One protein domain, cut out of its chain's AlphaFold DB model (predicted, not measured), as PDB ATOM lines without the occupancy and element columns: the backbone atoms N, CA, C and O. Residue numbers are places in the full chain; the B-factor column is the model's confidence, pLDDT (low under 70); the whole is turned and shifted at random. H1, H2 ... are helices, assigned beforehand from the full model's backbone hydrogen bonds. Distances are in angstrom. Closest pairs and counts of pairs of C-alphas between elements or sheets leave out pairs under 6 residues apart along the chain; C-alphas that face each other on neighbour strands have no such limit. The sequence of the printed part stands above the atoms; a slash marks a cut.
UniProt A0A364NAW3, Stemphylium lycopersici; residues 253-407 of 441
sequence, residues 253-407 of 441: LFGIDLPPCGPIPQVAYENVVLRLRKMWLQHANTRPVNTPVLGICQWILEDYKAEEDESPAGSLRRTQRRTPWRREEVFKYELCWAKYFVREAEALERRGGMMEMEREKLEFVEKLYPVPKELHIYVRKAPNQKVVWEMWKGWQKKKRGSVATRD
ATOM      1  N   LEU A 253     259.346 245.894 241.378       90.69
ATOM      2  CA  LEU A 253     259.686 245.274 240.104       90.69
ATOM      3  C   LEU A 253     258.915 243.962 239.870       90.69
ATOM      4  O   LEU A 253     258.466 243.711 238.757       90.69
ATOM      5  N   PHE A 254     258.666 243.164 240.913       91.31
ATOM      6  CA  PHE A 254     257.939 241.889 240.839       91.31
ATOM      7  C   PHE A 254     256.419 242.032 241.045       91.31
ATOM      8  O   PHE A 254     255.733 241.052 241.351       91.31
ATOM      9  N   GLY A 255     255.869 243.243 240.901       86.94
ATOM     10  CA  GLY A 255     254.424 243.476 240.966       86.94
ATOM     11  C   GLY A 255     253.652 242.742 239.862       86.94
ATOM     12  O   GLY A 255     254.199 242.458 238.800       86.94
ATOM     13  N   ILE A 256     252.359 242.497 240.081       88.38
ATOM     14  CA  ILE A 256     251.487 241.741 239.157       88.38
ATOM     15  C   ILE A 256     250.785 242.598 238.097       88.38
ATOM     16  O   ILE A 256     250.093 242.057 237.244       88.38
ATOM     17  N   ASP A 257     250.953 243.920 238.145       90.38
ATOM     18  CA  ASP A 257     250.343 244.834 237.176       90.38
ATOM     19  C   ASP A 257     250.724 244.430 235.747       90.38
ATOM     20  O   ASP A 257     251.921 244.318 235.450       90.38
ATOM     21  N   LEU A 258     249.725 244.238 234.881       91.50
ATOM     22  CA  LEU A 258     249.933 243.786 233.508       91.50
ATOM     23  C   LEU A 258     250.473 244.911 232.613       91.50
ATOM     24  O   LEU A 258     249.983 246.042 232.686       91.50
ATOM     25  N   PRO A 259     251.462 244.619 231.752       92.88
ATOM     26  CA  PRO A 259     251.975 245.584 230.793       92.88
ATOM     27  C   PRO A 259     250.931 245.893 229.703       92.88
ATOM     28  O   PRO A 259     250.162 245.007 229.314       92.88
ATOM     29  N   PRO A 260     250.904 247.127 229.169       92.44
ATOM     30  CA  PRO A 260     249.963 247.546 228.130       92.44
ATOM     31  C   PRO A 260     250.394 247.030 226.747       92.44
ATOM     32  O   PRO A 260     250.814 247.776 225.858       92.44
ATOM     33  N   CYS A 261     250.318 245.714 226.573       92.00
ATOM     34  CA  CYS A 261     250.647 244.997 225.348       92.00
ATOM     35  C   CYS A 261     249.638 243.876 225.062       92.00
ATOM     36  O   CYS A 261     248.651 243.707 225.769       92.00
ATOM     37  N   GLY A 262     249.850 243.145 223.965       89.31
ATOM     38  CA  GLY A 262     248.951 242.065 223.559       89.31
ATOM     39  C   GLY A 262     248.938 240.875 224.535       89.31
ATOM     40  O   GLY A 262     249.847 240.725 225.353       89.31
ATOM     41  N   PRO A 263     247.958 239.966 224.393       90.56
ATOM     42  CA  PRO A 263     247.741 238.865 225.335       90.56
ATOM     43  C   PRO A 263     248.906 237.868 225.392       90.56
ATOM     44  O   PRO A 263     249.208 237.339 226.455       90.56
ATOM     45  N   ILE A 264     249.598 237.613 224.274       91.00
ATOM     46  CA  ILE A 264     250.737 236.677 224.243       91.00
ATOM     47  C   ILE A 264     251.904 237.199 225.111       91.00
ATOM     48  O   ILE A 264     252.307 236.482 226.029       91.00
ATOM     49  N   PRO A 265     252.413 238.436 224.907       92.81
ATOM     50  CA  PRO A 265     253.390 239.026 225.819       92.81
ATOM     51  C   PRO A 265     252.911 239.155 227.271       92.81
ATOM     52  O   PRO A 265     253.739 239.051 228.171       92.81
ATOM     53  N   GLN A 266     251.615 239.386 227.523       94.00
ATOM     54  CA  GLN A 266     251.075 239.465 228.888       94.00
ATOM     55  C   GLN A 266     251.128 238.117 229.615       94.00
ATOM     56  O   GLN A 266     251.600 238.062 230.745       94.00
ATOM     57  N   VAL A 267     250.739 237.018 228.964       92.06
ATOM     58  CA  VAL A 267     250.848 235.673 229.560       92.06
ATOM     59  C   VAL A 267     252.311 235.327 229.858       92.06
ATOM     60  O   VAL A 267     252.630 234.802 230.922       92.06
ATOM     61  N   ALA A 268     253.223 235.669 228.943       93.31
ATOM     62  CA  ALA A 268     254.657 235.503 229.171       93.31
ATOM     63  C   ALA A 268     255.149 236.316 230.383       93.31
ATOM     64  O   ALA A 268     255.910 235.811 231.207       93.31
ATOM     65  N   TYR A 269     254.683 237.560 230.517       95.38
ATOM     66  CA  TYR A 269     254.986 238.416 231.662       95.38
ATOM     67  C   TYR A 269     254.545 237.775 232.984       95.38
ATOM     68  O   TYR A 269     255.342 237.678 233.918       95.38
ATOM     69  N   GLU A 270     253.299 237.302 233.053       93.69
ATOM     70  CA  GLU A 270     252.751 236.633 234.236       93.69
ATOM     71  C   GLU A 270     253.585 235.410 234.628       93.69
ATOM     72  O   GLU A 270     253.945 235.265 235.797       93.69
ATOM     73  N   ASN A 271     253.962 234.569 233.661       92.94
ATOM     74  CA  ASN A 271     254.785 233.384 233.908       92.94
ATOM     75  C   ASN A 271     256.155 233.742 234.505       92.94
ATOM     76  O   ASN A 271     256.580 233.139 235.496       92.94
ATOM     77  N   VAL A 272     256.837 234.743 233.936       94.62
ATOM     78  CA  VAL A 272     258.144 235.209 234.429       94.62
ATOM     79  C   VAL A 272     258.013 235.811 235.828       94.62
ATOM     80  O   VAL A 272     258.781 235.443 236.716       94.62
ATOM     81  N   VAL A 273     257.011 236.663 236.071       94.44
ATOM     82  CA  VAL A 273     256.758 237.244 237.401       94.44
ATOM     83  C   VAL A 273     256.443 236.163 238.429       94.44
ATOM     84  O   VAL A 273     256.967 236.210 239.539       94.44
ATOM     85  N   LEU A 274     255.626 235.165 238.091       92.69
ATOM     86  CA  LEU A 274     255.320 234.056 238.994       92.69
ATOM     87  C   LEU A 274     256.584 233.276 239.378       92.69
ATOM     88  O   LEU A 274     256.764 232.971 240.561       92.69
ATOM     89  N   ARG A 275     257.482 233.002 238.421       93.44
ATOM     90  CA  ARG A 275     258.782 232.363 238.698       93.44
ATOM     91  C   ARG A 275     259.680 233.240 239.576       93.44
ATOM     92  O   ARG A 275     260.166 232.750 240.592       93.44
ATOM     93  N   LEU A 276     259.822 234.530 239.256       93.19
ATOM     94  CA  LEU A 276     260.603 235.495 240.047       93.19
ATOM     95  C   LEU A 276     260.095 235.593 241.490       93.19
ATOM     96  O   LEU A 276     260.877 235.496 242.432       93.19
ATOM     97  N   ARG A 277     258.777 235.721 241.685       91.94
ATOM     98  CA  ARG A 277     258.154 235.792 243.017       91.94
ATOM     99  C   ARG A 277     258.348 234.502 243.805       91.94
ATOM    100  O   ARG A 277     258.617 234.561 245.002       91.94
ATOM    101  N   LYS A 278     258.222 233.342 243.152       88.81
ATOM    102  CA  LYS A 278     258.468 232.041 243.788       88.81
ATOM    103  C   LYS A 278     259.920 231.934 244.261       88.81
ATOM    104  O   LYS A 278     260.136 231.584 245.418       88.81
ATOM    105  N   MET A 279     260.880 232.284 243.404       87.44
ATOM    106  CA  MET A 279     262.308 232.266 243.730       87.44
ATOM    107  C   MET A 279     262.643 233.255 244.856       87.44
ATOM    108  O   MET A 279     263.309 232.894 245.824       87.44
ATOM    109  N   TRP A 280     262.096 234.474 244.790       87.31
ATOM    110  CA  TRP A 280     262.228 235.488 245.841       87.31
ATOM    111  C   TRP A 280     261.759 234.969 247.198       87.31
ATOM    112  O   TRP A 280     262.499 235.054 248.170       87.31
ATOM    113  N   LEU A 281     260.560 234.380 247.268       84.00
ATOM    114  CA  LEU A 281     260.008 233.836 248.514       84.00
ATOM    115  C   LEU A 281     260.821 232.647 249.057       84.00
ATOM    116  O   LEU A 281     260.914 232.470 250.270       84.00
ATOM    117  N   GLN A 282     261.426 231.837 248.186       82.56
ATOM    118  CA  GLN A 282     262.308 230.742 248.599       82.56
ATOM    119  C   GLN A 282     263.629 231.258 249.191       82.56
ATOM    120  O   GLN A 282     264.060 230.785 250.245       82.56
ATOM    121  N   HIS A 283     264.246 232.261 248.559       77.62
ATOM    122  CA  HIS A 283     265.472 232.894 249.055       77.62
ATOM    123  C   HIS A 283     265.244 233.683 250.346       77.62
ATOM    124  O   HIS A 283     265.988 233.526 251.310       77.62
ATOM    125  N   ALA A 284     264.158 234.448 250.400       72.50
ATOM    126  CA  ALA A 284     263.658 235.133 251.584       72.50
ATOM    127  C   ALA A 284     263.600 234.243 252.835       72.50
ATOM    128  O   ALA A 284     264.042 234.643 253.908       72.50
ATOM    129  N   ASN A 285     263.074 233.025 252.683       68.25
ATOM    130  CA  ASN A 285     262.923 232.077 253.785       68.25
ATOM    131  C   ASN A 285     264.243 231.420 254.215       68.25
ATOM    132  O   ASN A 285     264.319 230.885 255.316       68.25
ATOM    133  N   THR A 286     265.268 231.418 253.358       68.06
ATOM    134  CA  THR A 286     266.539 230.714 253.602       68.06
ATOM    135  C   THR A 286     267.692 231.652 253.965       68.06
ATOM    136  O   THR A 286     268.576 231.248 254.718       68.06
ATOM    137  N   ARG A 287     267.708 232.897 253.463       61.06
ATOM    138  CA  ARG A 287     268.759 233.907 253.704       61.06
ATOM    139  C   ARG A 287     268.176 235.337 253.726       61.06
ATOM    140  O   ARG A 287     268.284 236.059 252.733       61.06
ATOM    141  N   PRO A 288     267.612 235.797 254.857       58.06
ATOM    142  CA  PRO A 288     266.893 237.075 254.922       58.06
ATOM    143  C   PRO A 288     267.773 238.331 254.775       58.06
ATOM    144  O   PRO A 288     267.253 239.393 254.455       58.06
ATOM    145  N   VAL A 289     269.094 238.240 254.980       54.72
ATOM    146  CA  VAL A 289     269.974 239.425 255.111       54.72
ATOM    147  C   VAL A 289     270.606 239.882 253.785       54.72
ATOM    148  O   VAL A 289     271.133 240.984 253.711       54.72
ATOM    149  N   ASN A 290     270.559 239.081 252.714       56.69
ATOM    150  CA  ASN A 290     271.232 239.443 251.458       56.69
ATOM    151  C   ASN A 290     270.623 238.723 250.244       56.69
ATOM    152  O   ASN A 290     271.247 237.840 249.658       56.69
ATOM    153  N   THR A 291     269.369 239.034 249.910       64.06
ATOM    154  CA  THR A 291     268.724 238.496 248.702       64.06
ATOM    155  C   THR A 291     268.858 239.513 247.558       64.06
ATOM    156  O   THR A 291     268.075 240.465 247.515       64.06
ATOM    157  N   PRO A 292     269.834 239.366 246.639       79.88
ATOM    158  CA  PRO A 292     270.019 240.317 245.550       79.88
ATOM    159  C   PRO A 292     268.905 240.152 244.510       79.88
ATOM    160  O   PRO A 292     268.752 239.087 243.905       79.88
ATOM    161  N   VAL A 293     268.132 241.219 244.282       87.81
ATOM    162  CA  VAL A 293     267.104 241.276 243.226       87.81
ATOM    163  C   VAL A 293     267.735 240.965 241.869       87.81
ATOM    164  O   VAL A 293     267.174 240.183 241.102       87.81
ATOM    165  N   LEU A 294     268.926 241.516 241.603       90.44
ATOM    166  CA  LEU A 294     269.674 241.251 240.379       90.44
ATOM    167  C   LEU A 294     270.044 239.773 240.230       90.44
ATOM    168  O   LEU A 294     269.806 239.202 239.168       90.44
ATOM    169  N   GLY A 295     270.553 239.139 241.290       89.81
ATOM    170  CA  GLY A 295     270.929 237.723 241.260       89.81
ATOM    171  C   GLY A 295     269.744 236.815 240.927       89.81
ATOM    172  O   GLY A 295     269.858 235.939 240.076       89.81
ATOM    173  N   ILE A 296     268.569 237.086 241.505       91.56
ATOM    174  CA  ILE A 296     267.341 236.342 241.183       91.56
ATOM    175  C   ILE A 296     266.931 236.537 239.721       91.56
ATOM    176  O   ILE A 296     266.585 235.563 239.049       91.56
ATOM    177  N   CYS A 297     266.973 237.770 239.210       94.62
ATOM    178  CA  CYS A 297     266.670 238.037 237.805       94.62
ATOM    179  C   CYS A 297     267.647 237.315 236.864       94.62
ATOM    180  O   CYS A 297     267.213 236.762 235.853       94.62
ATOM    181  N   GLN A 298     268.942 237.301 237.198       94.19
ATOM    182  CA  GLN A 298     269.978 236.621 236.419       94.19
ATOM    183  C   GLN A 298     269.766 235.106 236.405       94.19
ATOM    184  O   GLN A 298     269.769 234.523 235.328       94.19
ATOM    185  N   TRP A 299     269.492 234.476 237.552       92.75
ATOM    186  CA  TRP A 299     269.211 233.036 237.600       92.75
ATOM    187  C   TRP A 299     267.998 232.652 236.765       92.75
ATOM    188  O   TRP A 299     268.083 231.725 235.974       92.75
ATOM    189  N   ILE A 300     266.895 233.400 236.865       93.56
ATOM    190  CA  ILE A 300     265.716 233.127 236.035       93.56
ATOM    191  C   ILE A 300     266.030 233.290 234.541       93.56
ATOM    192  O   ILE A 300     265.522 232.519 233.731       93.56
ATOM    193  N   LEU A 301     266.853 234.270 234.154       95.44
ATOM    194  CA  LEU A 301     267.283 234.420 232.763       95.44
ATOM    195  C   LEU A 301     268.137 233.231 232.296       95.44
ATOM    196  O   LEU A 301     267.914 232.745 231.189       95.44
ATOM    197  N   GLU A 302     269.083 232.768 233.112       93.75
ATOM    198  CA  GLU A 302     269.903 231.593 232.794       93.75
ATOM    199  C   GLU A 302     269.063 230.309 232.734       93.75
ATOM    200  O   GLU A 302     269.226 229.538 231.793       93.75
ATOM    201  N   ASP A 303     268.084 230.130 233.628       92.19
ATOM    202  CA  ASP A 303     267.129 229.014 233.571       92.19
ATOM    203  C   ASP A 303     266.357 229.006 232.241       92.19
ATOM    204  O   ASP A 303     266.195 227.963 231.611       92.19
ATOM    205  N   TYR A 304     265.891 230.170 231.772       92.06
ATOM    206  CA  TYR A 304     265.204 230.264 230.482       92.06
ATOM    207  C   TYR A 304     266.130 230.004 229.286       92.06
ATOM    208  O   TYR A 304     265.674 229.416 228.308       92.06
ATOM    209  N   LYS A 305     267.401 230.421 229.342       92.44
ATOM    210  CA  LYS A 305     268.386 230.103 228.294       92.44
ATOM    211  C   LYS A 305     268.697 228.607 228.264       92.44
ATOM    212  O   LYS A 305     268.676 228.015 227.194       92.44
ATOM    213  N   ALA A 306     268.877 227.980 229.426       88.62
ATOM    214  CA  ALA A 306     269.056 226.535 229.525       88.62
ATOM    215  C   ALA A 306     267.833 225.778 228.972       88.62
ATOM    216  O   ALA A 306     267.990 224.859 228.174       88.62
ATOM    217  N   GLU A 307     266.605 226.217 229.295       87.81
ATOM    218  CA  GLU A 307     265.365 225.677 228.703       87.81
ATOM    219  C   GLU A 307     265.286 225.879 227.171       87.81
ATOM    220  O   GLU A 307     264.583 225.135 226.476       87.81
ATOM    221  N   GLU A 308     265.937 226.910 226.627       87.69
ATOM    222  CA  GLU A 308     266.027 227.152 225.184       87.69
ATOM    223  C   GLU A 308     267.022 226.198 224.514       87.69
ATOM    224  O   GLU A 308     266.686 225.613 223.484       87.69
ATOM    225  N   ASP A 309     268.183 225.987 225.133       84.88
ATOM    226  CA  ASP A 309     269.248 225.112 224.636       84.88
ATOM    227  C   ASP A 309     268.872 223.621 224.721       84.88
ATOM    228  O   ASP A 309     269.091 222.861 223.776       84.88
ATOM    229  N   GLU A 310     268.260 223.190 225.830       81.25
ATOM    230  CA  GLU A 310     267.815 221.803 226.036       81.25
ATOM    231  C   GLU A 310     266.630 221.424 225.139       81.25
ATOM    232  O   GLU A 310     266.439 220.261 224.776       81.25
ATOM    233  N   SER A 311     265.782 222.398 224.812       72.50
ATOM    234  CA  SER A 311     264.551 222.198 224.049       72.50
ATOM    235  C   SER A 311     264.345 223.338 223.054       72.50
ATOM    236  O   SER A 311     263.462 224.178 223.258       72.50
ATOM    237  N   PRO A 312     265.117 223.360 221.949       72.50
ATOM    238  CA  PRO A 312     265.000 224.398 220.935       72.50
ATOM    239  C   PRO A 312     263.617 224.390 220.275       72.50
ATOM    240  O   PRO A 312     262.871 223.408 220.338       72.50
ATOM    241  N   ALA A 313     263.256 225.495 219.622       65.19
ATOM    242  CA  ALA A 313     261.967 225.631 218.948       65.19
ATOM    243  C   ALA A 313     261.689 224.432 218.019       65.19
ATOM    244  O   ALA A 313     262.480 224.110 217.131       65.19
ATOM    245  N   GLY A 314     260.556 223.755 218.230       63.56
ATOM    246  CA  GLY A 314     260.190 222.561 217.460       63.56
ATOM    247  C   GLY A 314     260.945 221.274 217.835       63.56
ATOM    248  O   GLY A 314     260.936 220.333 217.042       63.56
ATOM    249  N   SER A 315     261.554 221.202 219.025       58.09
ATOM    250  CA  SER A 315     262.389 220.079 219.495       58.09
ATOM    251  C   SER A 315     261.731 218.692 219.456       58.09
ATOM    252  O   SER A 315     262.440 217.696 219.300       58.09
ATOM    253  N   LEU A 316     260.395 218.571 219.531       59.12
ATOM    254  CA  LEU A 316     259.730 217.272 219.369       59.12
ATOM    255  C   LEU A 316     259.468 216.896 217.905       59.12
ATOM    256  O   LEU A 316     258.595 217.455 217.226       59.12
ATOM    257  N   ARG A 317     260.118 215.803 217.477       52.41
ATOM    258  CA  ARG A 317     259.790 215.088 216.234       52.41
ATOM    259  C   ARG A 317     258.290 214.765 216.189       52.41
ATOM    260  O   ARG A 317     257.719 214.259 217.151       52.41
ATOM    261  N   ARG A 318     257.667 215.032 215.037       57.53
ATOM    262  CA  ARG A 318     256.243 214.807 214.704       57.53
ATOM    263  C   ARG A 318     255.205 215.718 215.374       57.53
ATOM    264  O   ARG A 318     254.107 215.793 214.838       57.53
ATOM    265  N   THR A 319     255.507 216.425 216.468       64.06
ATOM    266  CA  THR A 319     254.516 217.313 217.126       64.06
ATOM    267  C   THR A 319     254.873 218.801 217.097       64.06
ATOM    268  O   THR A 319     253.959 219.612 217.222       64.06
ATOM    269  N   GLN A 320     256.155 219.163 216.924       59.19
ATOM    270  CA  GLN A 320     256.664 220.545 216.990       59.19
ATOM    271  C   GLN A 320     256.233 221.318 218.258       59.19
ATOM    272  O   GLN A 320     255.982 222.521 218.215       59.19
ATOM    273  N   ARG A 321     256.102 220.637 219.402       57.28
ATOM    274  CA  ARG A 321     255.725 221.248 220.692       57.28
ATOM    275  C   ARG A 321     256.908 221.222 221.662       57.28
ATOM    276  O   ARG A 321     257.679 220.274 221.626       57.28
ATOM    277  N   ARG A 322     257.024 222.232 222.534       65.69
ATOM    278  CA  ARG A 322     257.999 222.266 223.643       65.69
ATOM    279  C   ARG A 322     257.629 221.277 224.759       65.69
ATOM    280  O   ARG A 322     256.449 220.965 224.936       65.69
ATOM    281  N   THR A 323     258.620 220.842 225.537       64.44
ATOM    282  CA  THR A 323     258.449 220.095 226.797       64.44
ATOM    283  C   THR A 323     259.184 220.803 227.936       64.44
ATOM    284  O   THR A 323     260.395 220.954 227.827       64.44
ATOM    285  N   PRO A 324     258.501 221.203 229.028       67.06
ATOM    286  CA  PRO A 324     257.054 221.124 229.265       67.06
ATOM    287  C   PRO A 324     256.233 221.885 228.212       67.06
ATOM    288  O   PRO A 324     256.735 222.810 227.575       67.06
ATOM    289  N   TRP A 325     254.970 221.490 228.007       74.38
ATOM    290  CA  TRP A 325     254.126 222.114 226.984       74.38
ATOM    291  C   TRP A 325     254.003 223.624 227.213       74.38
ATOM    292  O   TRP A 325     253.524 224.073 228.256       74.38
ATOM    293  N   ARG A 326     254.417 224.402 226.210       74.44
ATOM    294  CA  ARG A 326     254.306 225.862 226.175       74.44
ATOM    295  C   ARG A 326     254.184 226.330 224.725       74.44
ATOM    296  O   ARG A 326     254.763 225.722 223.826       74.44
ATOM    297  N   ARG A 327     253.408 227.392 224.475       84.00
ATOM    298  CA  ARG A 327     253.324 228.014 223.141       84.00
ATOM    299  C   ARG A 327     254.657 228.693 222.817       84.00
ATOM    300  O   ARG A 327     255.133 229.476 223.632       84.00
ATOM    301  N   GLU A 328     255.202 228.456 221.625       83.31
ATOM    302  CA  GLU A 328     256.509 229.001 221.216       83.31
ATOM    303  C   GLU A 328     256.548 230.534 221.285       83.31
ATOM    304  O   GLU A 328     257.472 231.122 221.832       83.31
ATOM    305  N   GLU A 329     255.480 231.181 220.816       84.88
ATOM    306  CA  GLU A 329     255.354 232.638 220.871       84.88
ATOM    307  C   GLU A 329     255.356 233.168 222.310       84.88
ATOM    308  O   GLU A 329     255.918 234.223 222.565       84.88
ATOM    309  N   VAL A 330     254.791 232.428 223.271       89.19
ATOM    310  CA  VAL A 330     254.840 232.818 224.690       89.19
ATOM    311  C   VAL A 330     256.271 232.687 225.217       89.19
ATOM    312  O   VAL A 330     256.759 233.623 225.841       89.19
ATOM    313  N   PHE A 331     256.965 231.587 224.910       90.50
ATOM    314  CA  PHE A 331     258.341 231.353 225.367       90.50
ATOM    315  C   PHE A 331     259.329 232.418 224.870       90.50
ATOM    316  O   PHE A 331     260.119 232.946 225.651       90.50
ATOM    317  N   LYS A 332     259.226 232.824 223.596       89.94
ATOM    318  CA  LYS A 332     260.030 233.932 223.048       89.94
ATOM    319  C   LYS A 332     259.880 235.209 223.878       89.94
ATOM    320  O   LYS A 332     260.872 235.869 224.190       89.94
ATOM    321  N   TYR A 333     258.650 235.551 224.269       94.38
ATOM    322  CA  TYR A 333     258.404 236.714 225.118       94.38
ATOM    323  C   TYR A 333     258.846 236.497 226.571       94.38
ATOM    324  O   TYR A 333     259.235 237.470 227.206       94.38
ATOM    325  N   GLU A 334     258.846 235.272 227.105       94.06
ATOM    326  CA  GLU A 334     259.371 234.989 228.451       94.06
ATOM    327  C   GLU A 334     260.870 235.302 228.538       94.06
ATOM    328  O   GLU A 334     261.296 235.991 229.465       94.06
ATOM    329  N   LEU A 335     261.651 234.905 227.526       93.50
ATOM    330  CA  LEU A 335     263.066 235.278 227.395       93.50
ATOM    331  C   LEU A 335     263.261 236.797 227.297       93.50
ATOM    332  O   LEU A 335     264.147 237.362 227.944       93.50
ATOM    333  N   CYS A 336     262.425 237.478 226.510       95.31
ATOM    334  CA  CYS A 336     262.468 238.936 226.381       95.31
ATOM    335  C   CYS A 336     262.161 239.638 227.715       95.31
ATOM    336  O   CYS A 336     262.856 240.577 228.108       95.31
ATOM    337  N   TRP A 337     261.153 239.155 228.446       96.31
ATOM    338  CA  TRP A 337     260.801 239.660 229.770       96.31
ATOM    339  C   TRP A 337     261.890 239.385 230.807       96.31
ATOM    340  O   TRP A 337     262.198 240.274 231.597       96.31
ATOM    341  N   ALA A 338     262.518 238.207 230.790       95.75
ATOM    342  CA  ALA A 338     263.637 237.899 231.677       95.75
ATOM    343  C   ALA A 338     264.816 238.869 231.461       95.75
ATOM    344  O   ALA A 338     265.333 239.432 232.427       95.75
ATOM    345  N   LYS A 339     265.169 239.170 230.200       95.12
ATOM    346  CA  LYS A 339     266.177 240.196 229.857       95.12
ATOM    347  C   LYS A 339     265.786 241.584 230.372       95.12
ATOM    348  O   LYS A 339     266.622 242.287 230.939       95.12
ATOM    349  N   TYR A 340     264.516 241.963 230.217       94.62
ATOM    350  CA  TYR A 340     263.983 243.213 230.764       94.62
ATOM    351  C   TYR A 340     264.167 243.296 232.288       94.62
ATOM    352  O   TYR A 340     264.650 244.311 232.787       94.62
ATOM    353  N   PHE A 341     263.828 242.235 233.025       95.12
ATOM    354  CA  PHE A 341     263.945 242.215 234.484       95.12
ATOM    355  C   PHE A 341     265.391 242.306 234.975       95.12
ATOM    356  O   PHE A 341     265.636 242.987 235.969       95.12
ATOM    357  N   VAL A 342     266.342 241.680 234.274       94.00
ATOM    358  CA  VAL A 342     267.777 241.848 234.557       94.00
ATOM    359  C   VAL A 342     268.191 243.303 234.345       94.00
ATOM    360  O   VAL A 342     268.708 243.919 235.274       94.00
ATOM    361  N   ARG A 343     267.877 243.901 233.184       91.69
ATOM    362  CA  ARG A 343     268.207 245.309 232.895       91.69
ATOM    363  C   ARG A 343     267.648 246.264 233.952       91.69
ATOM    364  O   ARG A 343     268.344 247.185 234.374       91.69
ATOM    365  N   GLU A 344     266.391 246.079 234.353       90.31
ATOM    366  CA  GLU A 344     265.752 246.923 235.370       90.31
ATOM    367  C   GLU A 344     266.367 246.721 236.757       90.31
ATOM    368  O   GLU A 344     266.595 247.704 237.458       90.31
ATOM    369  N   ALA A 345     266.687 245.485 237.151       90.12
ATOM    370  CA  ALA A 345     267.353 245.219 238.423       90.12
ATOM    371  C   ALA A 345     268.751 245.859 238.480       90.12
ATOM    372  O   ALA A 345     269.070 246.537 239.454       90.12
ATOM    373  N   GLU A 346     269.544 245.750 237.409       88.94
ATOM    374  CA  GLU A 346     270.845 246.425 237.322       88.94
ATOM    375  C   GLU A 346     270.709 247.954 237.366       88.94
ATOM    376  O   GLU A 346     271.527 248.643 237.974       88.94
ATOM    377  N   ALA A 347     269.687 248.508 236.703       83.94
ATOM    378  CA  ALA A 347     269.429 249.943 236.721       83.94
ATOM    379  C   ALA A 347     269.055 250.435 238.128       83.94
ATOM    380  O   ALA A 347     269.488 251.518 238.519       83.94
ATOM    381  N   LEU A 348     268.294 249.643 238.890       82.69
ATOM    382  CA  LEU A 348     267.944 249.947 240.278       82.69
ATOM    383  C   LEU A 348     269.163 249.890 241.207       82.69
ATOM    384  O   LEU A 348     269.328 250.801 242.016       82.69
ATOM    385  N   GLU A 349     270.041 248.894 241.064       82.88
ATOM    386  CA  GLU A 349     271.278 248.800 241.857       82.88
ATOM    387  C   GLU A 349     272.260 249.936 241.525       82.88
ATOM    388  O   GLU A 349     272.800 250.580 242.426       82.88
ATOM    389  N   ARG A 350     272.430 250.273 240.237       79.19
ATOM    390  CA  ARG A 350     273.299 251.382 239.799       79.19
ATOM    391  C   ARG A 350     272.783 252.763 240.217       79.19
ATOM    392  O   ARG A 350     273.579 253.691 240.353       79.19
ATOM    393  N   ARG A 351     271.476 252.927 240.467       72.06
ATOM    394  CA  ARG A 351     270.853 254.221 240.819       72.06
ATOM    395  C   ARG A 351     271.377 254.817 242.136       72.06
ATOM    396  O   ARG A 351     271.305 256.034 242.308       72.06
ATOM    397  N   GLY A 352     271.920 253.991 243.035       62.81
ATOM    398  CA  GLY A 352     272.546 254.441 244.284       62.81
ATOM    399  C   GLY A 352     273.915 255.117 244.114       62.81
ATOM    400  O   GLY A 352     274.314 255.864 244.998       62.81
ATOM    401  N   GLY A 353     274.610 254.898 242.987       64.31
ATOM    402  CA  GLY A 353     275.970 255.409 242.734       64.31
ATOM    403  C   GLY A 353     276.143 256.215 241.439       64.31
ATOM    404  O   GLY A 353     277.264 256.556 241.082       64.31
ATOM    405  N   MET A 354     275.054 256.495 240.719       72.06
ATOM    406  CA  MET A 354     275.064 257.183 239.422       72.06
ATOM    407  C   MET A 354     275.210 258.705 239.582       72.06
ATOM    408  O   MET A 354     274.494 259.303 240.393       72.06
ATOM    409  N   MET A 355     276.079 259.333 238.776       73.56
ATOM    410  CA  MET A 355     276.211 260.798 238.748       73.56
ATOM    411  C   MET A 355     274.934 261.456 238.208       73.56
ATOM    412  O   MET A 355     274.205 260.868 237.410       73.56
ATOM    413  N   GLU A 356     274.661 262.698 238.607       73.69
ATOM    414  CA  GLU A 356     273.436 263.423 238.231       73.69
ATOM    415  C   GLU A 356     273.235 263.495 236.708       73.69
ATOM    416  O   GLU A 356     272.182 263.116 236.203       73.69
ATOM    417  N   MET A 357     274.298 263.794 235.955       75.31
ATOM    418  CA  MET A 357     274.279 263.793 234.486       75.31
ATOM    419  C   MET A 357     273.934 262.419 233.875       75.31
ATOM    420  O   MET A 357     273.298 262.335 232.823       75.31
ATOM    421  N   GLU A 358     274.379 261.320 234.486       75.31
ATOM    422  CA  GLU A 358     274.062 259.968 234.007       75.31
ATOM    423  C   GLU A 358     272.602 259.608 234.298       75.31
ATOM    424  O   GLU A 358     271.944 258.988 233.459       75.31
ATOM    425  N   ARG A 359     272.079 260.058 235.445       72.00
ATOM    426  CA  ARG A 359     270.673 259.902 235.832       72.00
ATOM    427  C   ARG A 359     269.755 260.652 234.871       72.00
ATOM    428  O   ARG A 359     268.822 260.053 234.345       72.00
ATOM    429  N   GLU A 360     270.075 261.906 234.565       77.25
ATOM    430  CA  GLU A 360     269.329 262.729 233.607       77.25
ATOM    431  C   GLU A 360     269.330 262.124 232.198       77.25
ATOM    432  O   GLU A 360     268.287 262.060 231.544       77.25
ATOM    433  N   LYS A 361     270.479 261.614 231.728       78.31
ATOM    434  CA  LYS A 361     270.562 260.909 230.438       78.31
ATOM    435  C   LYS A 361     269.687 259.659 230.415       78.31
ATOM    436  O   LYS A 361     269.021 259.405 229.411       78.31
ATOM    437  N   LEU A 362     269.679 258.881 231.498       72.81
ATOM    438  CA  LEU A 362     268.858 257.676 231.599       72.81
ATOM    439  C   LEU A 362     267.363 258.027 231.576       72.81
ATOM    440  O   LEU A 362     266.613 257.460 230.785       72.81
ATOM    441  N   GLU A 363     266.948 259.011 232.374       75.75
ATOM    442  CA  GLU A 363     265.567 259.505 232.416       75.75
ATOM    443  C   GLU A 363     265.117 260.074 231.062       75.75
ATOM    444  O   GLU A 363     263.991 259.832 230.617       75.75
ATOM    445  N   PHE A 364     266.009 260.775 230.357       78.38
ATOM    446  CA  PHE A 364     265.750 261.294 229.016       78.38
ATOM    447  C   PHE A 364     265.515 260.174 227.992       78.38
ATOM    448  O   PHE A 364     264.541 260.216 227.236       78.38
ATOM    449  N   VAL A 365     266.365 259.141 227.991       76.31
ATOM    450  CA  VAL A 365     266.211 257.974 227.106       76.31
ATOM    451  C   VAL A 365     264.919 257.213 227.421       76.31
ATOM    452  O   VAL A 365     264.188 256.848 226.500       76.31
ATOM    453  N   GLU A 366     264.590 257.026 228.699       73.75
ATOM    454  CA  GLU A 366     263.348 256.372 229.134       73.75
ATOM    455  C   GLU A 366     262.093 257.158 228.723       73.75
ATOM    456  O   GLU A 366     261.069 256.567 228.374       73.75
ATOM    457  N   LYS A 367     262.172 258.493 228.701       76.62
ATOM    458  CA  LYS A 367     261.077 259.362 228.248       76.62
ATOM    459  C   LYS A 367     260.849 259.278 226.737       76.62
ATOM    460  O   LYS A 367     259.699 259.371 226.300       76.62
ATOM    461  N   LEU A 368     261.921 259.117 225.959       75.75
ATOM    462  CA  LEU A 368     261.875 258.996 224.498       75.75
ATOM    463  C   LEU A 368     261.436 257.605 224.028       75.75
ATOM    464  O   LEU A 368     260.713 257.498 223.039       75.75
ATOM    465  N   TYR A 369     261.840 256.552 224.741       79.25
ATOM    466  CA  TYR A 369     261.581 255.160 224.370       79.25
ATOM    467  C   TYR A 369     260.847 254.415 225.493       79.25
ATOM    468  O   TYR A 369     261.433 253.568 226.170       79.25
ATOM    469  N   PRO A 370     259.545 254.695 225.691       81.75
ATOM    470  CA  PRO A 370     258.778 254.136 226.799       81.75
ATOM    471  C   PRO A 370     258.484 252.643 226.636       81.75
ATOM    472  O   PRO A 370     258.104 252.002 227.605       81.75
ATOM    473  N   VAL A 371     258.632 252.058 225.445       86.50
ATOM    474  CA  VAL A 371     258.499 250.605 225.263       86.50
ATOM    475  C   VAL A 371     259.890 249.975 225.358       86.50
ATOM    476  O   VAL A 371     260.758 250.350 224.568       86.50
ATOM    477  N   PRO A 372     260.128 249.021 226.278       86.81
ATOM    478  CA  PRO A 372     261.437 248.398 226.407       86.81
ATOM    479  C   PRO A 372     261.858 247.678 225.123       86.81
ATOM    480  O   PRO A 372     261.123 246.842 224.589       86.81
ATOM    481  N   LYS A 373     263.063 247.995 224.640       85.75
ATOM    482  CA  LYS A 373     263.614 247.465 223.383       85.75
ATOM    483  C   LYS A 373     263.747 245.942 223.387       85.75
ATOM    484  O   LYS A 373     263.596 245.326 222.338       85.75
ATOM    485  N   GLU A 374     263.973 245.344 224.560       86.69
ATOM    486  CA  GLU A 374     264.118 243.892 224.732       86.69
ATOM    487  C   GLU A 374     262.851 243.134 224.336       86.69
ATOM    488  O   GLU A 374     262.922 241.962 223.991       86.69
ATOM    489  N   LEU A 375     261.691 243.792 224.398       88.25
ATOM    490  CA  LEU A 375     260.403 243.151 224.169       88.25
ATOM    491  C   LEU A 375     260.027 243.075 222.694       88.25
ATOM    492  O   LEU A 375     259.100 242.346 222.368       88.25
ATOM    493  N   HIS A 376     260.688 243.826 221.807       87.06
ATOM    494  CA  HIS A 376     260.326 243.882 220.384       87.06
ATOM    495  C   HIS A 376     258.814 244.133 220.156       87.06
ATOM    496  O   HIS A 376     258.184 243.547 219.275       87.06
ATOM    497  N   ILE A 377     258.207 244.991 220.990       88.38
ATOM    498  CA  ILE A 377     256.793 245.379 220.899       88.38
ATOM    499  C   ILE A 377     256.696 246.729 220.191       88.38
ATOM    500  O   ILE A 377     257.343 247.698 220.582       88.38
ATOM    501  N   TYR A 378     255.830 246.808 219.182       86.69
ATOM    502  CA  TYR A 378     255.625 248.013 218.382       86.69
ATOM    503  C   TYR A 378     254.140 248.372 218.324       86.69
ATOM    504  O   TYR A 378     253.275 247.499 218.195       86.69
ATOM    505  N   VAL A 379     253.830 249.668 218.393       85.19
ATOM    506  CA  VAL A 379     252.452 250.148 218.244       85.19
ATOM    507  C   VAL A 379     252.094 250.159 216.760       85.19
ATOM    508  O   VAL A 379     252.579 250.997 216.010       85.19
ATOM    509  N   ARG A 380     251.232 249.230 216.330       84.00
ATOM    510  CA  ARG A 380     250.849 249.091 214.911       84.00
ATOM    511  C   ARG A 380     250.099 250.304 214.354       84.00
ATOM    512  O   ARG A 380     250.274 250.649 213.194       84.00
ATOM    513  N   LYS A 381     249.224 250.917 215.158       85.69
ATOM    514  CA  LYS A 381     248.398 252.063 214.750       85.69
ATOM    515  C   LYS A 381     249.008 253.353 215.294       85.69
ATOM    516  O   LYS A 381     248.910 253.598 216.494       85.69
ATOM    517  N   ALA A 382     249.566 254.183 214.414       84.69
ATOM    518  CA  ALA A 382     250.170 255.470 214.776       84.69
ATOM    519  C   ALA A 382     249.267 256.380 215.644       84.69
ATOM    520  O   ALA A 382     249.773 256.925 216.624       84.69
ATOM    521  N   PRO A 383     247.936 256.477 215.419       88.75
ATOM    522  CA  PRO A 383     247.064 257.294 216.276       88.75
ATOM    523  C   PRO A 383     247.048 256.863 217.751       88.75
ATOM    524  O   PRO A 383     246.893 257.689 218.645       88.75
ATOM    525  N   ASN A 384     247.266 255.573 218.021       86.06
ATOM    526  CA  ASN A 384     247.243 255.025 219.377       86.06
ATOM    527  C   ASN A 384     248.599 255.159 220.084       86.06
ATOM    528  O   ASN A 384     248.695 254.873 221.276       86.06
ATOM    529  N   GLN A 385     249.649 255.567 219.366       86.62
ATOM    530  CA  GLN A 385     251.023 255.584 219.864       86.62
ATOM    531  C   GLN A 385     251.162 256.429 221.125       86.62
ATOM    532  O   GLN A 385     251.701 255.945 222.116       86.62
ATOM    533  N   LYS A 386     250.598 257.641 221.127       87.06
ATOM    534  CA  LYS A 386     250.654 258.547 222.281       87.06
ATOM    535  C   LYS A 386     249.981 257.943 223.517       87.06
ATOM    536  O   LYS A 386     250.568 257.956 224.592       87.06
ATOM    537  N   VAL A 387     248.788 257.368 223.355       88.88
ATOM    538  CA  VAL A 387     248.029 256.751 224.458       88.88
ATOM    539  C   VAL A 387     248.781 255.550 225.026       88.88
ATOM    540  O   VAL A 387     248.994 255.464 226.232       88.88
ATOM    541  N   VAL A 388     249.250 254.650 224.159       88.38
ATOM    542  CA  VAL A 388     249.992 253.454 224.575       88.38
ATOM    543  C   VAL A 388     251.301 253.839 225.270       88.38
ATOM    544  O   VAL A 388     251.657 253.233 226.278       88.38
ATOM    545  N   TRP A 389     252.001 254.868 224.791       89.94
ATOM    546  CA  TRP A 389     253.206 255.387 225.440       89.94
ATOM    547  C   TRP A 389     252.949 255.896 226.858       89.94
ATOM    548  O   TRP A 389     253.723 255.568 227.755       89.94
ATOM    549  N   GLU A 390     251.864 256.635 227.090       89.38
ATOM    550  CA  GLU A 390     251.499 257.074 228.443       89.38
ATOM    551  C   GLU A 390     251.151 255.893 229.361       89.38
ATOM    552  O   GLU A 390     251.606 255.845 230.506       89.38
ATOM    553  N   MET A 391     250.450 254.873 228.848       90.50
ATOM    554  CA  MET A 391     250.193 253.642 229.607       90.50
ATOM    555  C   MET A 391     251.499 252.937 230.007       90.50
ATOM    556  O   MET A 391     251.639 252.494 231.148       90.50
ATOM    557  N   TRP A 392     252.474 252.846 229.093       91.56
ATOM    558  CA  TRP A 392     253.783 252.240 229.371       91.56
ATOM    559  C   TRP A 392     254.574 253.016 230.425       91.56
ATOM    560  O   TRP A 392     255.127 252.399 231.338       91.56
ATOM    561  N   LYS A 393     254.581 254.354 230.350       88.19
ATOM    562  CA  LYS A 393     255.216 255.219 231.361       88.19
ATOM    563  C   LYS A 393     254.598 255.007 232.741       88.19
ATOM    564  O   LYS A 393     255.323 254.807 233.717       88.19
ATOM    565  N   GLY A 394     253.266 255.001 232.822       86.62
ATOM    566  CA  GLY A 394     252.541 254.752 234.069       86.62
ATOM    567  C   GLY A 394     252.854 253.375 234.656       86.62
ATOM    568  O   GLY A 394     253.131 253.252 235.850       86.62
ATOM    569  N   TRP A 395     252.887 252.343 233.811       91.81
ATOM    570  CA  TRP A 395     253.227 250.985 234.227       91.81
ATOM    571  C   TRP A 395     254.676 250.866 234.736       91.81
ATOM    572  O   TRP A 395     254.900 250.303 235.808       91.81
ATOM    573  N   GLN A 396     255.661 251.456 234.046       88.06
ATOM    574  CA  GLN A 396     257.067 251.447 234.485       88.06
ATOM    575  C   GLN A 396     257.286 252.210 235.786       88.06
ATOM    576  O   GLN A 396     258.013 251.735 236.660       88.06
ATOM    577  N   LYS A 397     256.610 253.353 235.962       86.62
ATOM    578  CA  LYS A 397     256.656 254.114 237.214       86.62
ATOM    579  C   LYS A 397     256.251 253.241 238.406       86.62
ATOM    580  O   LYS A 397     256.939 253.252 239.422       86.62
ATOM    581  N   LYS A 398     255.210 252.411 238.258       85.12
ATOM    582  CA  LYS A 398     254.774 251.457 239.296       85.12
ATOM    583  C   LYS A 398     255.809 250.362 239.587       85.12
ATOM    584  O   LYS A 398     255.904 249.918 240.728       85.12
ATOM    585  N   LYS A 399     256.590 249.924 238.589       85.75
ATOM    586  CA  LYS A 399     257.659 248.915 238.763       85.75
ATOM    587  C   LYS A 399     258.923 249.479 239.410       85.75
ATOM    588  O   LYS A 399     259.617 248.749 240.108       85.75
ATOM    589  N   ARG A 400     259.208 250.761 239.178       84.19
ATOM    590  CA  ARG A 400     260.394 251.473 239.686       84.19
ATOM    591  C   ARG A 400     260.147 252.232 240.992       84.19
ATOM    592  O   ARG A 400     261.091 252.783 241.552       84.19
ATOM    593  N   GLY A 401     258.896 252.310 241.441       69.75
ATOM    594  CA  GLY A 401     258.522 252.965 242.691       69.75
ATOM    595  C   GLY A 401     259.056 252.222 243.914       69.75
ATOM    596  O   GLY A 401     259.179 250.998 243.912       69.75
ATOM    597  N   SER A 402     259.344 252.962 244.982       55.25
ATOM    598  CA  SER A 402     259.534 252.365 246.308       55.25
ATOM    599  C   SER A 402     258.181 251.887 246.842       55.25
ATOM    600  O   SER A 402     257.154 252.492 246.521       55.25
ATOM    601  N   VAL A 403     258.150 250.844 247.678       46.81
ATOM    602  CA  VAL A 403     256.912 250.359 248.326       46.81
ATOM    603  C   VAL A 403     256.162 251.513 249.015       46.81
ATOM    604  O   VAL A 403     254.952 251.627 248.847       46.81
ATOM    605  N   ALA A 404     256.888 252.473 249.604       38.59
ATOM    606  CA  ALA A 404     256.332 253.685 250.220       38.59
ATOM    607  C   ALA A 404     255.520 254.594 249.267       38.59
ATOM    608  O   ALA A 404     254.644 255.334 249.701       38.59
ATOM    609  N   THR A 405     255.788 254.550 247.957       36.41
ATOM    610  CA  THR A 405     255.066 255.361 246.957       36.41
ATOM    611  C   THR A 405     253.812 254.685 246.401       36.41
ATOM    612  O   THR A 405     252.954 255.385 245.863       36.41
ATOM    613  N   ARG A 406     253.659 253.357 246.551       41.28
ATOM    614  CA  ARG A 406     252.442 252.641 246.117       41.28
ATOM    615  C   ARG A 406     251.262 252.943 247.039       41.28
ATOM    616  O   ARG A 406     250.191 253.248 246.527       41.28
ATOM    617  N   ASP A 407     251.493 252.981 248.351       36.28
ATOM    618  CA  ASP A 407     250.466 253.350 249.337       36.28
ATOM    619  C   ASP A 407     250.008 254.810 249.160       36.28
ATOM    620  O   ASP A 407     248.821 255.119 249.261       36.28
TER     621      ASP A 407
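What this domain is: This is residues 253 to 407 of the 441 residues of a protein of Stemphylium lycopersici (UniProt A0A364NAW3). H2 and H3 make a hairpin, H1 crosses one side of it, and H4, H5 and small H6 lie loosely beyond. The 155 printed residues hold six named helices, H1 to H6, no named strand: all helix. The whole is compact, radius of gyration of the C-alphas 17.1 A, spans 56 by 49 by 29 A.

Where its parts are: H1, residues 263 to 286, runs 34.9 A from C-alpha 263 at (247.741, 238.865, 225.335). H2 is 293 to 310, 26.0 A; H3 328 to 350, 33.6 A; H4 356 to 368; H5 382 to 400, 27.2 A; H6 403 to 407, ending at (250.466, 253.350, 249.337).

How they stand to each other: H1 touches H3, C-alphas of Ala 268 and Glu 334 closest at 4.8 A, a steep tilt of 51 degrees. Hairpin H2 and H3 touch, C-alphas of Leu 294 and Ala 345 closest at 5.0 A. H5 is close but not clearly touching H4, C-alphas of Lys 367 and Lys 393 closest at 7.8 A. Every O i to N i+4 pair is within hydrogen-bond range in H1 to H4, 13 of 15 in H5, 0 of 1 in H6, with 1 of 2 O i to N i+3.

The domain as a whole: The printed part has no cut; links H2 to H3 and H4 to H5 are long. pLDDT is under 70 in 28 residues.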